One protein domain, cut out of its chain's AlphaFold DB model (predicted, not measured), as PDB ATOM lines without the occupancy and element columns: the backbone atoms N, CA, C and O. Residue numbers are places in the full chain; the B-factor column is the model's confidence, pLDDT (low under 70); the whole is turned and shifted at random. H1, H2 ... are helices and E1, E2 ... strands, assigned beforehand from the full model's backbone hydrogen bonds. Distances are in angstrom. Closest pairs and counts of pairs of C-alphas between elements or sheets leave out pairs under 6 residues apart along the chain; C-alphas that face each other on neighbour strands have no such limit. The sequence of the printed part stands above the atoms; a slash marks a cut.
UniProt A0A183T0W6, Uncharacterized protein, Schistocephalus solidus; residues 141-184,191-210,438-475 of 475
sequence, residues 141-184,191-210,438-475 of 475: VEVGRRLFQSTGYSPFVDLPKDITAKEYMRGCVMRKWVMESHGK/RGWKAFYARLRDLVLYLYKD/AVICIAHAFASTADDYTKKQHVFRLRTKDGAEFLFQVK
ATOM      1  N   VAL A 141      15.428 -36.125  -6.984       44.59
ATOM      2  CA  VAL A 141      15.144 -35.023  -6.057       44.59
ATOM      3  C   VAL A 141      13.923 -34.202  -6.493       44.59
ATOM      4  O   VAL A 141      13.201 -33.664  -5.645       44.59
ATOM      5  N   GLU A 142      13.654 -34.096  -7.797       32.34
ATOM      6  CA  GLU A 142      12.707 -33.099  -8.320       32.34
ATOM      7  C   GLU A 142      11.233 -33.460  -8.048       32.34
ATOM      8  O   GLU A 142      10.397 -32.577  -7.834       32.34
ATOM      9  N   VAL A 143      10.902 -34.753  -7.944       41.12
ATOM     10  CA  VAL A 143       9.545 -35.206  -7.577       41.12
ATOM     11  C   VAL A 143       9.222 -34.858  -6.117       41.12
ATOM     12  O   VAL A 143       8.126 -34.375  -5.820       41.12
ATOM     13  N   GLY A 144      10.186 -35.031  -5.205       35.66
ATOM     14  CA  GLY A 144      10.017 -34.687  -3.788       35.66
ATOM     15  C   GLY A 144       9.778 -33.190  -3.568       35.66
ATOM     16  O   GLY A 144       8.945 -32.800  -2.743       35.66
ATOM     17  N   ARG A 145      10.437 -32.338  -4.366       39.72
ATOM     18  CA  ARG A 145      10.379 -30.872  -4.242       39.72
ATOM     19  C   ARG A 145       8.964 -30.295  -4.386       39.72
ATOM     20  O   ARG A 145       8.646 -29.306  -3.725       39.72
ATOM     21  N   ARG A 146       8.098 -30.920  -5.195       36.06
ATOM     22  CA  ARG A 146       6.713 -30.454  -5.429       36.06
ATOM     23  C   ARG A 146       5.730 -30.825  -4.317       36.06
ATOM     24  O   ARG A 146       4.744 -30.118  -4.136       36.06
ATOM     25  N   LEU A 147       6.000 -31.883  -3.550       41.47
ATOM     26  CA  LEU A 147       5.229 -32.212  -2.343       41.47
ATOM     27  C   LEU A 147       5.662 -31.335  -1.160       41.47
ATOM     28  O   LEU A 147       4.811 -30.804  -0.442       41.47
ATOM     29  N   PHE A 148       6.974 -31.112  -1.022       33.22
ATOM     30  CA  PHE A 148       7.601 -30.364   0.073       33.22
ATOM     31  C   PHE A 148       6.977 -28.975   0.310       33.22
ATOM     32  O   PHE A 148       6.712 -28.600   1.452       33.22
ATOM     33  N   GLN A 149       6.650 -28.247  -0.766       38.75
ATOM     34  CA  GLN A 149       6.050 -26.902  -0.723       38.75
ATOM     35  C   GLN A 149       4.621 -26.837  -0.142       38.75
ATOM     36  O   GLN A 149       4.111 -25.740   0.068       38.75
ATOM     37  N   SER A 150       3.959 -27.976   0.092       40.56
ATOM     38  CA  SER A 150       2.547 -28.027   0.511       40.56
ATOM     39  C   SER A 150       2.311 -28.475   1.957       40.56
ATOM     40  O   SER A 150       1.223 -28.252   2.485       40.56
ATOM     41  N   THR A 151       3.305 -29.101   2.598       48.19
ATOM     42  CA  THR A 151       3.147 -29.729   3.926       48.19
ATOM     43  C   THR A 151       4.338 -29.561   4.867       48.19
ATOM     44  O   THR A 151       4.146 -29.677   6.073       48.19
ATOM     45  N   GLY A 152       5.555 -29.307   4.367       35.59
ATOM     46  CA  GLY A 152       6.749 -29.155   5.212       35.59
ATOM     47  C   GLY A 152       7.312 -30.449   5.824       35.59
ATOM     48  O   GLY A 152       8.179 -30.363   6.689       35.59
ATOM     49  N   TYR A 153       6.858 -31.632   5.388       47.31
ATOM     50  CA  TYR A 153       7.377 -32.934   5.844       47.31
ATOM     51  C   TYR A 153       8.267 -33.595   4.786       47.31
ATOM     52  O   TYR A 153       7.969 -33.544   3.592       47.31
ATOM     53  N   SER A 154       9.357 -34.233   5.228       38.03
ATOM     54  CA  SER A 154      10.275 -34.976   4.356       38.03
ATOM     55  C   SER A 154       9.947 -36.475   4.390       38.03
ATOM     56  O   SER A 154      10.247 -37.131   5.390       38.03
ATOM     57  N   PRO A 155       9.379 -37.058   3.313       52.34
ATOM     58  CA  PRO A 155       8.855 -38.431   3.324       52.34
ATOM     59  C   PRO A 155       9.929 -39.526   3.450       52.34
ATOM     60  O   PRO A 155       9.588 -40.700   3.543       52.34
ATOM     61  N   PHE A 156      11.217 -39.163   3.451       39.34
ATOM     62  CA  PHE A 156      12.340 -40.098   3.576       39.34
ATOM     63  C   PHE A 156      13.069 -40.021   4.926       39.34
ATOM     64  O   PHE A 156      13.739 -40.980   5.295       39.34
ATOM     65  N   VAL A 157      12.941 -38.918   5.674       42.69
ATOM     66  CA  VAL A 157      13.647 -38.734   6.962       42.69
ATOM     67  C   VAL A 157      12.830 -39.289   8.132       42.69
ATOM     68  O   VAL A 157      13.395 -39.856   9.065       42.69
ATOM     69  N   ASP A 158      11.500 -39.201   8.056       49.16
ATOM     70  CA  ASP A 158      10.587 -39.759   9.061       49.16
ATOM     71  C   ASP A 158      10.043 -41.155   8.696       49.16
ATOM     72  O   ASP A 158       9.314 -41.749   9.481       49.16
ATOM     73  N   LEU A 159      10.450 -41.739   7.560       47.22
ATOM     74  CA  LEU A 159       9.914 -43.004   7.027       47.22
ATOM     75  C   LEU A 159       9.847 -44.181   8.038       47.22
ATOM     76  O   LEU A 159       8.828 -44.874   8.055       47.22
ATOM     77  N   PRO A 160      10.840 -44.420   8.928       47.94
ATOM     78  CA  PRO A 160      10.726 -45.461   9.959       47.94
ATOM     79  C   PRO A 160       9.671 -45.144  11.030       47.94
ATOM     80  O   PRO A 160       9.065 -46.059  11.591       47.94
ATOM     81  N   LYS A 161       9.439 -43.852  11.311       54.00
ATOM     82  CA  LYS A 161       8.400 -43.385  12.235       54.00
ATOM     83  C   LYS A 161       7.038 -43.548  11.580       54.00
ATOM     84  O   LYS A 161       6.202 -44.214  12.158       54.00
ATOM     85  N   ASP A 162       6.844 -43.060  10.355       64.12
ATOM     86  CA  ASP A 162       5.575 -43.164   9.618       64.12
ATOM     87  C   ASP A 162       5.074 -44.612   9.485       64.12
ATOM     88  O   ASP A 162       3.878 -44.870   9.608       64.12
ATOM     89  N   ILE A 163       5.979 -45.580   9.295       67.69
ATOM     90  CA  ILE A 163       5.623 -47.004   9.207       67.69
ATOM     91  C   ILE A 163       5.245 -47.583  10.583       67.69
ATOM     92  O   ILE A 163       4.291 -48.359  10.673       67.69
ATOM     93  N   THR A 164       5.929 -47.180  11.661       71.12
ATOM     94  CA  THR A 164       5.630 -47.615  13.044       71.12
ATOM     95  C   THR A 164       4.559 -46.771  13.754       71.12
ATOM     96  O   THR A 164       4.073 -47.173  14.811       71.12
ATOM     97  N   ALA A 165       4.153 -45.644  13.164       82.12
ATOM     98  CA  ALA A 165       3.252 -44.647  13.732       82.12
ATOM     99  C   ALA A 165       1.904 -45.257  14.113       82.12
ATOM    100  O   ALA A 165       1.287 -45.979  13.317       82.12
ATOM    101  N   LYS A 166       1.407 -44.959  15.312       86.50
ATOM    102  CA  LYS A 166       0.181 -45.584  15.808       86.50
ATOM    103  C   LYS A 166      -1.022 -45.025  15.059       86.50
ATOM    104  O   LYS A 166      -1.252 -43.822  15.064       86.50
ATOM    105  N   GLU A 167      -1.824 -45.893  14.445       90.44
ATOM    106  CA  GLU A 167      -3.123 -45.499  13.892       90.44
ATOM    107  C   GLU A 167      -4.163 -45.398  15.018       90.44
ATOM    108  O   GLU A 167      -4.360 -46.345  15.782       90.44
ATOM    109  N   TYR A 168      -4.819 -44.242  15.127       92.06
ATOM    110  CA  TYR A 168      -5.817 -43.957  16.165       92.06
ATOM    111  C   TYR A 168      -7.242 -44.128  15.640       92.06
ATOM    112  O   TYR A 168      -8.087 -44.717  16.310       92.06
ATOM    113  N   MET A 169      -7.515 -43.604  14.443       92.38
ATOM    114  CA  MET A 169      -8.835 -43.619  13.811       92.38
ATOM    115  C   MET A 169      -8.700 -43.666  12.286       92.38
ATOM    116  O   MET A 169      -7.757 -43.113  11.719       92.38
ATOM    117  N   ARG A 170      -9.686 -44.265  11.612       94.62
ATOM    118  CA  ARG A 170      -9.828 -44.228  10.150       94.62
ATOM    119  C   ARG A 170     -11.295 -44.156   9.735       94.62
ATOM    120  O   ARG A 170     -12.155 -44.671  10.447       94.62
ATOM    121  N   GLY A 171     -11.588 -43.538   8.594       94.88
ATOM    122  CA  GLY A 171     -12.960 -43.410   8.098       94.88
ATOM    123  C   GLY A 171     -13.125 -42.465   6.909       94.88
ATOM    124  O   GLY A 171     -12.207 -41.742   6.524       94.88
ATOM    125  N   CYS A 172     -14.317 -42.467   6.314       95.00
ATOM    126  CA  CYS A 172     -14.655 -41.596   5.190       95.00
ATOM    127  C   CYS A 172     -14.990 -40.178   5.675       95.00
ATOM    128  O   CYS A 172     -15.912 -40.001   6.469       95.00
ATOM    129  N   VAL A 173     -14.302 -39.167   5.144       95.50
ATOM    130  CA  VAL A 173     -14.541 -37.747   5.452       95.50
ATOM    131  C   VAL A 173     -14.691 -36.932   4.170       95.50
ATOM    132  O   VAL A 173     -14.080 -37.237   3.146       95.50
ATOM    133  N   MET A 174     -15.471 -35.853   4.215       95.75
ATOM    134  CA  MET A 174     -15.426 -34.825   3.171       95.75
ATOM    135  C   MET A 174     -14.486 -33.709   3.622       95.75
ATOM    136  O   MET A 174     -14.645 -33.208   4.728       95.75
ATOM    137  N   ARG A 175     -13.571 -33.259   2.760       95.19
ATOM    138  CA  ARG A 175     -12.716 -32.083   2.991       95.19
ATOM    139  C   ARG A 175     -13.062 -30.972   2.002       95.19
ATOM    140  O   ARG A 175     -13.262 -31.238   0.815       95.19
ATOM    141  N   LYS A 176     -13.042 -29.725   2.468       94.19
ATOM    142  CA  LYS A 176     -13.014 -28.511   1.648       94.19
ATOM    143  C   LYS A 176     -11.924 -27.562   2.140       94.19
ATOM    144  O   LYS A 176     -11.766 -27.360   3.336       94.19
ATOM    145  N   TRP A 177     -11.201 -26.950   1.207       91.44
ATOM    146  CA  TRP A 177     -10.218 -25.904   1.500       91.44
ATOM    147  C   TRP A 177     -10.915 -24.551   1.713       91.44
ATOM    148  O   TRP A 177     -11.860 -24.215   0.989       91.44
ATOM    149  N   VAL A 178     -10.431 -23.762   2.674       90.00
ATOM    150  CA  VAL A 178     -10.880 -22.384   2.939       90.00
ATOM    151  C   VAL A 178      -9.715 -21.403   2.822       90.00
ATOM    152  O   VAL A 178      -9.854 -20.419   2.088       90.00
ATOM    153  N   MET A 179      -8.584 -21.694   3.470       88.62
ATOM    154  CA  MET A 179      -7.352 -20.895   3.438       88.62
ATOM    155  C   MET A 179      -6.147 -21.793   3.135       88.62
ATOM    156  O   MET A 179      -6.121 -22.961   3.515       88.62
ATOM    157  N   GLU A 180      -5.160 -21.234   2.448       86.44
ATOM    158  CA  GLU A 180      -3.874 -21.851   2.109       86.44
ATOM    159  C   GLU A 180      -2.812 -21.513   3.178       86.44
ATOM    160  O   GLU A 180      -2.982 -20.541   3.915       86.44
ATOM    161  N   SER A 181      -1.705 -22.265   3.243       80.75
ATOM    162  CA  SER A 181      -0.627 -22.209   4.264       80.75
ATOM    163  C   SER A 181       0.222 -20.918   4.306       80.75
ATOM    164  O   SER A 181       1.335 -20.889   4.822       80.75
ATOM    165  N   HIS A 182      -0.305 -19.829   3.749       75.88
ATOM    166  CA  HIS A 182       0.245 -18.474   3.827       75.88
ATOM    167  C   HIS A 182      -0.851 -17.447   4.171       75.88
ATOM    168  O   HIS A 182      -0.784 -16.294   3.749       75.88
ATOM    169  N   GLY A 183      -1.932 -17.878   4.837       74.62
ATOM    170  CA  GLY A 183      -3.095 -17.036   5.157       74.62
ATOM    171  C   GLY A 183      -3.886 -16.550   3.931       74.62
ATOM    172  O   GLY A 183      -4.782 -15.714   4.051       74.62
ATOM    173  N   LYS A 184      -3.576 -17.054   2.730       84.06
ATOM    174  CA  LYS A 184      -4.224 -16.634   1.483       84.06
ATOM    175  C   LYS A 184      -5.542 -17.381   1.292       84.06
ATOM    176  O   LYS A 184      -5.614 -18.604   1.397       84.06
ATOM    177  N   ARG A 191     -11.700 -24.455  -4.293       82.06
ATOM    178  CA  ARG A 191     -12.412 -24.643  -3.002       82.06
ATOM    179  C   ARG A 191     -13.669 -25.527  -3.092       82.06
ATOM    180  O   ARG A 191     -14.741 -25.180  -2.578       82.06
ATOM    181  N   GLY A 192     -13.519 -26.685  -3.735       89.25
ATOM    182  CA  GLY A 192     -14.530 -27.745  -3.785       89.25
ATOM    183  C   GLY A 192     -14.629 -28.558  -2.485       89.25
ATOM    184  O   GLY A 192     -13.732 -28.518  -1.645       89.25
ATOM    185  N   TRP A 193     -15.724 -29.309  -2.334       94.44
ATOM    186  CA  TRP A 193     -15.816 -30.425  -1.385       94.44
ATOM    187  C   TRP A 193     -15.386 -31.710  -2.095       94.44
ATOM    188  O   TRP A 193     -15.924 -32.014  -3.157       94.44
ATOM    189  N   LYS A 194     -14.473 -32.484  -1.504       94.19
ATOM    190  CA  LYS A 194     -14.048 -33.791  -2.026       94.19
ATOM    191  C   LYS A 194     -14.025 -34.845  -0.917       94.19
ATOM    192  O   LYS A 194     -13.679 -34.534   0.221       94.19
ATOM    193  N   ALA A 195     -14.441 -36.064  -1.254       94.88
ATOM    194  CA  ALA A 195     -14.394 -37.225  -0.370       94.88
ATOM    195  C   ALA A 195     -12.966 -37.782  -0.272       94.88
ATOM    196  O   ALA A 195     -12.242 -37.792  -1.266       94.88
ATOM    197  N   PHE A 196     -12.599 -38.261   0.913       96.19
ATOM    198  CA  PHE A 196     -11.343 -38.948   1.197       96.19
ATOM    199  C   PHE A 196     -11.582 -40.089   2.186       96.19
ATOM    200  O   PHE A 196     -12.447 -39.985   3.059       96.19
ATOM    201  N   TYR A 197     -10.773 -41.142   2.100       96.50
ATOM    202  CA  TYR A 197     -10.589 -42.071   3.209       96.50
ATOM    203  C   TYR A 197      -9.432 -41.567   4.072       96.50
ATOM    204  O   TYR A 197      -8.289 -41.507   3.619       96.50
ATOM    205  N   ALA A 198      -9.732 -41.151   5.298       95.69
ATOM    206  CA  ALA A 198      -8.742 -40.660   6.242       95.69
ATOM    207  C   ALA A 198      -8.177 -41.803   7.095       95.69
ATOM    208  O   ALA A 198      -8.937 -42.640   7.584       95.69
ATOM    209  N   ARG A 199      -6.862 -41.785   7.329       94.12
ATOM    210  CA  ARG A 199      -6.174 -42.514   8.406       94.12
ATOM    211  C   ARG A 199      -5.449 -41.485   9.274       94.12
ATOM    212  O   ARG A 199      -4.627 -40.726   8.765       94.12
ATOM    213  N   LEU A 200      -5.770 -41.432  10.563       94.06
ATOM    214  CA  LEU A 200      -5.071 -40.606  11.547       94.06
ATOM    215  C   LEU A 200      -3.991 -41.455  12.220       94.06
ATOM    216  O   LEU A 200      -4.325 -42.389  12.957       94.06
ATOM    217  N   ARG A 201      -2.718 -41.125  11.976       90.88
ATOM    218  CA  ARG A 201      -1.573 -41.743  12.655       90.88
ATOM    219  C   ARG A 201      -0.812 -40.684  13.439       90.88
ATOM    220  O   ARG A 201      -0.444 -39.659  12.874       90.88
ATOM    221  N   ASP A 202      -0.626 -40.918  14.734       89.38
ATOM    222  CA  ASP A 202      -0.070 -39.951  15.690       89.38
ATOM    223  C   ASP A 202      -0.622 -38.521  15.492       89.38
ATOM    224  O   ASP A 202      -1.792 -38.273  15.782       89.38
ATOM    225  N   LEU A 203       0.185 -37.582  14.980       91.69
ATOM    226  CA  LEU A 203      -0.213 -36.187  14.723       91.69
ATOM    227  C   LEU A 203      -0.340 -35.857  13.223       91.69
ATOM    228  O   LEU A 203      -0.195 -34.698  12.823       91.69
ATOM    229  N   VAL A 204      -0.598 -36.859  12.380       91.62
ATOM    230  CA  VAL A 204      -0.665 -36.727  10.919       91.62
ATOM    231  C   VAL A 204      -1.913 -37.415  10.352       91.62
ATOM    232  O   VAL A 204      -2.191 -38.591  10.592       91.62
ATOM    233  N   LEU A 205      -2.683 -36.658   9.570       92.56
ATOM    234  CA  LEU A 205      -3.891 -37.105   8.888       92.56
ATOM    235  C   LEU A 205      -3.574 -37.403   7.415       92.56
ATOM    236  O   LEU A 205      -3.394 -36.488   6.605       92.56
ATOM    237  N   TYR A 206      -3.528 -38.686   7.069       93.69
ATOM    238  CA  TYR A 206      -3.294 -39.179   5.712       93.69
ATOM    239  C   TYR A 206      -4.641 -39.313   4.993       93.69
ATOM    240  O   TYR A 206      -5.541 -40.007   5.470       93.69
ATOM    241  N   LEU A 207      -4.798 -38.639   3.854       94.62
ATOM    242  CA  LEU A 207      -6.037 -38.589   3.078       94.62
ATOM    243  C   LEU A 207      -5.860 -39.330   1.750       94.62
ATOM    244  O   LEU A 207      -5.247 -38.823   0.810       94.62
ATOM    245  N   TYR A 208      -6.435 -40.524   1.664       95.56
ATOM    246  CA  TYR A 208      -6.439 -41.357   0.465       95.56
ATOM    247  C   TYR A 208      -7.688 -41.090  -0.381       95.56
ATOM    248  O   TYR A 208      -8.736 -40.695   0.134       95.56
ATOM    249  N   LYS A 209      -7.583 -41.334  -1.689       94.19
ATOM    250  CA  LYS A 209      -8.691 -41.209  -2.650       94.19
ATOM    251  C   LYS A 209      -9.867 -42.137  -2.317       94.19
ATOM    252  O   LYS A 209     -11.021 -41.755  -2.487       94.19
ATOM    253  N   ASP A 210      -9.563 -43.343  -1.845       94.69
ATOM    254  CA  ASP A 210     -10.507 -44.426  -1.575       94.69
ATOM    255  C   ASP A 210      -9.958 -45.384  -0.497       94.69
ATOM    256  O   ASP A 210      -8.785 -45.312  -0.111       94.69
ATOM    257  N   ALA A 438      -3.406 -36.397  -0.096       89.25
ATOM    258  CA  ALA A 438      -2.911 -35.308   0.734       89.25
ATOM    259  C   ALA A 438      -2.492 -35.809   2.119       89.25
ATOM    260  O   ALA A 438      -3.041 -36.778   2.639       89.25
ATOM    261  N   VAL A 439      -1.563 -35.087   2.737       91.12
ATOM    262  CA  VAL A 439      -1.148 -35.268   4.130       91.12
ATOM    263  C   VAL A 439      -1.384 -33.942   4.847       91.12
ATOM    264  O   VAL A 439      -1.110 -32.886   4.281       91.12
ATOM    265  N   ILE A 440      -1.932 -33.971   6.061       90.12
ATOM    266  CA  ILE A 440      -2.141 -32.776   6.890       90.12
ATOM    267  C   ILE A 440      -1.601 -33.079   8.284       90.12
ATOM    268  O   ILE A 440      -2.114 -33.966   8.963       90.12
ATOM    269  N   CYS A 441      -0.585 -32.343   8.731       90.25
ATOM    270  CA  CYS A 441      -0.165 -32.420  10.124       90.25
ATOM    271  C   CYS A 441      -1.152 -31.659  11.019       90.25
ATOM    272  O   CYS A 441      -1.577 -30.550  10.689       90.25
ATOM    273  N   ILE A 442      -1.502 -32.262  12.155       90.56
ATOM    274  CA  ILE A 442      -2.366 -31.676  13.183       90.56
ATOM    275  C   ILE A 442      -1.600 -31.276  14.456       90.56
ATOM    276  O   ILE A 442      -2.209 -30.867  15.443       90.56
ATOM    277  N   ALA A 443      -0.265 -31.349  14.453       89.50
ATOM    278  CA  ALA A 443       0.554 -30.822  15.542       89.50
ATOM    279  C   ALA A 443       0.345 -29.303  15.674       89.50
ATOM    280  O   ALA A 443       0.581 -28.548  14.729       89.50
ATOM    281  N   HIS A 444      -0.108 -28.869  16.854       90.94
ATOM    282  CA  HIS A 444      -0.537 -27.491  17.140       90.94
ATOM    283  C   HIS A 444      -1.678 -26.980  16.234       90.94
ATOM    284  O   HIS A 444      -1.860 -25.772  16.093       90.94
ATOM    285  N   ALA A 445      -2.456 -27.880  15.625       92.31
ATOM    286  CA  ALA A 445      -3.686 -27.508  14.941       92.31
ATOM    287  C   ALA A 445      -4.835 -27.306  15.940       92.31
ATOM    288  O   ALA A 445      -4.928 -27.999  16.952       92.31
ATOM    289  N   PHE A 446      -5.739 -26.382  15.619       94.81
ATOM    290  CA  PHE A 446      -6.951 -26.112  16.387       94.81
ATOM    291  C   PHE A 446      -8.185 -26.570  15.604       94.81
ATOM    292  O   PHE A 446      -8.296 -26.303  14.403       94.81
ATOM    293  N   ALA A 447      -9.115 -27.237  16.286       95.44
ATOM    294  CA  ALA A 447     -10.382 -27.684  15.723       95.44
ATOM    295  C   ALA A 447     -11.561 -27.049  16.474       95.44
ATOM    296  O   ALA A 447     -11.563 -27.002  17.700       95.44
ATOM    297  N   SER A 448     -12.567 -26.584  15.735       95.94
ATOM    298  CA  SER A 448     -13.816 -26.031  16.281       95.94
ATOM    299  C   SER A 448     -15.005 -26.442  15.421       95.94
ATOM    300  O   SER A 448     -14.830 -26.804  14.255       95.94
ATOM    301  N   THR A 449     -16.228 -26.321  15.930       95.25
ATOM    302  CA  THR A 449     -17.417 -26.348  15.067       95.25
ATOM    303  C   THR A 449     -17.356 -25.213  14.034       95.25
ATOM    304  O   THR A 449     -16.635 -24.220  14.196       95.25
ATOM    305  N   ALA A 450     -18.037 -25.407  12.905       94.69
ATOM    306  CA  ALA A 450     -18.126 -24.420  11.833       94.69
ATOM    307  C   ALA A 450     -19.513 -23.767  11.839       94.69
ATOM    308  O   ALA A 450     -20.304 -23.963  10.918       94.69
ATOM    309  N   ASP A 451     -19.810 -23.015  12.898       93.00
ATOM    310  CA  ASP A 451     -21.139 -22.441  13.159       93.00
ATOM    311  C   ASP A 451     -21.564 -21.427  12.072       93.00
ATOM    312  O   ASP A 451     -22.747 -21.240  11.796       93.00
ATOM    313  N   ASP A 452     -20.588 -20.833  11.375       92.06
ATOM    314  CA  ASP A 452     -20.778 -19.988  10.191       92.06
ATOM    315  C   ASP A 452     -21.149 -20.774   8.912       92.06
ATOM    316  O   ASP A 452     -21.493 -20.181   7.885       92.06
ATOM    317  N   TYR A 453     -21.078 -22.110   8.937       92.38
ATOM    318  CA  TYR A 453     -21.228 -22.979   7.770       92.38
ATOM    319  C   TYR A 453     -22.553 -23.764   7.762       92.38
ATOM    320  O   TYR A 453     -22.602 -24.991   7.804       92.38
ATOM    321  N   THR A 454     -23.665 -23.062   7.563       92.31
ATOM    322  CA  THR A 454     -25.028 -23.642   7.554       92.31
ATOM    323  C   THR A 454     -25.350 -24.606   6.396       92.31
ATOM    324  O   THR A 454     -26.437 -25.178   6.346       92.31
ATOM    325  N   LYS A 455     -24.444 -24.811   5.426       92.25
ATOM    326  CA  LYS A 455     -24.744 -25.546   4.173       92.25
ATOM    327  C   LYS A 455     -24.656 -27.075   4.281       92.25
ATOM    328  O   LYS A 455     -25.007 -27.758   3.320       92.25
ATOM    329  N   LYS A 456     -24.128 -27.615   5.382       92.56
ATOM    330  CA  LYS A 456     -23.996 -29.056   5.672       92.56
ATOM    331  C   LYS A 456     -23.992 -29.249   7.190       92.56
ATOM    332  O   LYS A 456     -23.298 -28.509   7.873       92.56
ATOM    333  N   GLN A 457     -24.686 -30.273   7.685       92.25
ATOM    334  CA  GLN A 457     -24.611 -30.680   9.093       92.25
ATOM    335  C   GLN A 457     -23.307 -31.429   9.406       92.25
ATOM    336  O   GLN A 457     -22.696 -31.995   8.494       92.25
ATOM    337  N   HIS A 458     -22.920 -31.455  10.685       93.06
ATOM    338  CA  HIS A 458     -21.716 -32.123  11.209       93.06
ATOM    339  C   HIS A 458     -20.422 -31.674  10.501       93.06
ATOM    340  O   HIS A 458     -19.633 -32.488  10.011       93.06
ATOM    341  N   VAL A 459     -20.233 -30.349  10.410       96.44
ATOM    342  CA  VAL A 459     -19.022 -29.724   9.863       96.44
ATOM    343  C   VAL A 459     -18.194 -29.088  10.974       96.44
ATOM    344  O   VAL A 459     -18.691 -28.256  11.732       96.44
ATOM    345  N   PHE A 460     -16.908 -29.428  11.010       96.06
ATOM    346  CA  PHE A 460     -15.912 -28.770  11.851       96.06
ATOM    347  C   PHE A 460     -14.858 -28.059  10.993       96.06
ATOM    348  O   PHE A 460     -14.604 -28.428   9.840       96.06
ATOM    349  N   ARG A 461     -14.247 -27.013  11.548       95.81
ATOM    350  CA  ARG A 461     -13.114 -26.290  10.972       95.81
ATOM    351  C   ARG A 461     -11.826 -26.787  11.612       95.81
ATOM    352  O   ARG A 461     -11.749 -26.886  12.829       95.81
ATOM    353  N   LEU A 462     -10.814 -27.050  10.792       96.06
ATOM    354  CA  LEU A 462      -9.447 -27.341  11.217       96.06
ATOM    355  C   LEU A 462      -8.532 -26.202  10.758       96.06
ATOM    356  O   LEU A 462      -8.510 -25.876   9.568       96.06
ATOM    357  N   ARG A 463      -7.770 -25.625  11.687       94.75
ATOM    358  CA  ARG A 463      -6.714 -24.634  11.440       94.75
ATOM    359  C   ARG A 463      -5.363 -25.272  11.748       94.75
ATOM    360  O   ARG A 463      -5.175 -25.695  12.885       94.75
ATOM    361  N   THR A 464      -4.437 -25.366  10.793       92.31
ATOM    362  CA  THR A 464      -3.068 -25.843  11.094       92.31
ATOM    363  C   THR A 464      -2.197 -24.709  11.635       92.31
ATOM    364  O   THR A 464      -2.526 -23.532  11.466       92.31
ATOM    365  N   LYS A 465      -1.055 -25.055  12.248       88.12
ATOM    366  CA  LYS A 465      -0.036 -24.087  12.700       88.12
ATOM    367  C   LYS A 465       0.415 -23.125  11.584       88.12
ATOM    368  O   LYS A 465       0.787 -21.991  11.853       88.12
ATOM    369  N   ASP A 466       0.348 -23.580  10.332       86.31
ATOM    370  CA  ASP A 466       0.783 -22.877   9.118       86.31
ATOM    371  C   ASP A 466      -0.311 -21.937   8.562       86.31
ATOM    372  O   ASP A 466      -0.199 -21.415   7.454       86.31
ATOM    373  N   GLY A 467      -1.418 -21.751   9.290       87.81
ATOM    374  CA  GLY A 467      -2.521 -20.871   8.896       87.81
ATOM    375  C   GLY A 467      -3.414 -21.410   7.771       87.81
ATOM    376  O   GLY A 467      -4.286 -20.684   7.288       87.81
ATOM    377  N   ALA A 468      -3.239 -22.670   7.358       90.81
ATOM    378  CA  ALA A 468      -4.167 -23.325   6.442       90.81
ATOM    379  C   ALA A 468      -5.494 -23.625   7.160       90.81
ATOM    380  O   ALA A 468      -5.505 -24.123   8.288       90.81
ATOM    381  N   GLU A 469      -6.620 -23.358   6.492       93.88
ATOM    382  CA  GLU A 469      -7.957 -23.661   7.013       93.88
ATOM    383  C   GLU A 469      -8.679 -24.669   6.124       93.88
ATOM    384  O   GLU A 469      -8.854 -24.458   4.916       93.88
ATOM    385  N   PHE A 470      -9.206 -25.713   6.758       94.31
ATOM    386  CA  PHE A 470     -10.044 -26.729   6.140       94.31
ATOM    387  C   PHE A 470     -11.404 -26.793   6.838       94.31
ATOM    388  O   PHE A 470     -11.496 -26.630   8.052       94.31
ATOM    389  N   LEU A 471     -12.453 -27.093   6.078       95.88
ATOM    390  CA  LEU A 471     -13.720 -27.586   6.609       95.88
ATOM    391  C   LEU A 471     -13.788 -29.090   6.360       95.88
ATOM    392  O   LEU A 471     -13.578 -29.544   5.231       95.88
ATOM    393  N   PHE A 472     -14.105 -29.847   7.401       96.44
ATOM    394  CA  PHE A 472     -14.329 -31.284   7.335       96.44
ATOM    395  C   PHE A 472     -15.782 -31.599   7.665       96.44
ATOM    396  O   PHE A 472     -16.319 -31.066   8.630       96.44
ATOM    397  N   GLN A 473     -16.412 -32.469   6.874       95.62
ATOM    398  CA  GLN A 473     -17.699 -33.073   7.214       95.62
ATOM    399  C   GLN A 473     -17.487 -34.548   7.554       95.62
ATOM    400  O   GLN A 473     -16.862 -35.275   6.772       95.62
ATOM    401  N   VAL A 474     -18.056 -34.973   8.679       88.88
ATOM    402  CA  VAL A 474     -18.128 -36.374   9.124       88.88
ATOM    403  C   VAL A 474     -19.596 -36.840   9.048       88.88
ATOM    404  O   VAL A 474     -20.491 -36.038   8.767       88.88
ATOM    405  N   LYS A 475     -19.841 -38.141   9.196       73.12
ATOM    406  CA  LYS A 475     -21.159 -38.791   9.197       73.12
ATOM    407  C   LYS A 475     -21.265 -39.773  10.356       73.12
ATOM    408  O   LYS A 475     -20.192 -40.283  10.742       73.12
TER     409      LYS A 475
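Overview. This is residues 141 to 184, 191 to 210 and 438 to 475 of the 475 residues of an uncharacterized protein of Schistocephalus solidus (UniProt A0A183T0W6). One strongly twisted sheet of seven strands bends over on itself through the long strands E1 and E2 and curls into an open trough, not a closed barrel, with its edge strands E4 and E5 apart. Two short helices lie toward one end of the longest axis, where H1 only grazes the sheet near E4; the hairpin link between E5 and E6 lies at the other end. The printed part has 102 residues, with H1 H2 E1 E2 E3 E4 E5 E6 E7 along the chain; the sheet's order is E4 E3 E2 E1 E7 E6 E5, all antiparallel, and the class is mixed, helices and strands. The whole is compact, with a radius of gyration of the C-alphas of 14.1 A and spans of 43 by 30 by 25 A.

Along the chain. E1, residues 167 to 179, is the longest strand at 27.1 A, starting at C-alpha 167 (-3.123, -45.499, 13.892); it bends by 88 degrees at residue 172. E2, residues 193 to 201, is 23.0 A long and bends by 59 degrees at residue 197. E3 is residues 204 to 208 and E4 residues 438 to 441. E5 is residues 446 to 449, E6 residues 459 to 463, 13.4 A, and E7 residues 469 to 473, 13.5 A, ending at C-alpha 473 (-17.699, -33.073, 7.214). H1, residues 141 to 151, is 16.5 A long and begins at C-alpha 141 (15.144, -35.023, -6.057). H2 is residues 159 to 164.

Arrangement. E1 and E2 are antiparallel neighbours at 140 degrees, with N 175 and O 194 2.8 A apart, within hydrogen-bond range. On the other side of E1 is E7, at 123 degrees, with N 176 and O 471 at 2.8 A. E2 and E3 form a hairpin, with N 199 and O 206 at 2.9 A; E4 is the neighbour of E3, with N 205 and O 440 at 2.8 A. E5, E6 and E7 make a meander, each strand the antiparallel neighbour of the one before, with N 461 and O 448 at 2.8 A and N 462 and O 470 at 2.9 A. H1 only grazes the sheet with residues 147 to 151; its closest C-alphas to E4 are those of Thr 151 and Ile 440, 6.8 A apart. H2 is only just not on the sheet, with 4 pairs of C-alphas within 10 A; H1 and H2 are apart. Every O i to N i+4 pair is within hydrogen-bond range in H2; in H1 2 of 7 are, beside 4 of 8 O i to N i+3 pairs.

Size, cuts and confidence. The C-alphas of Val 141 and Thr 454, the two farthest apart, are 43.9 A from each other. Residues 185 to 190 are not printed, with 12.3 A between C-alphas 184 and 191; residues 211 to 437 are not printed, with 12.1 A between C-alphas 210 and 438. Of the links printed whole, none is long. The mean pLDDT of the printed part is 80.7, and residues 141 to 163 are under 70.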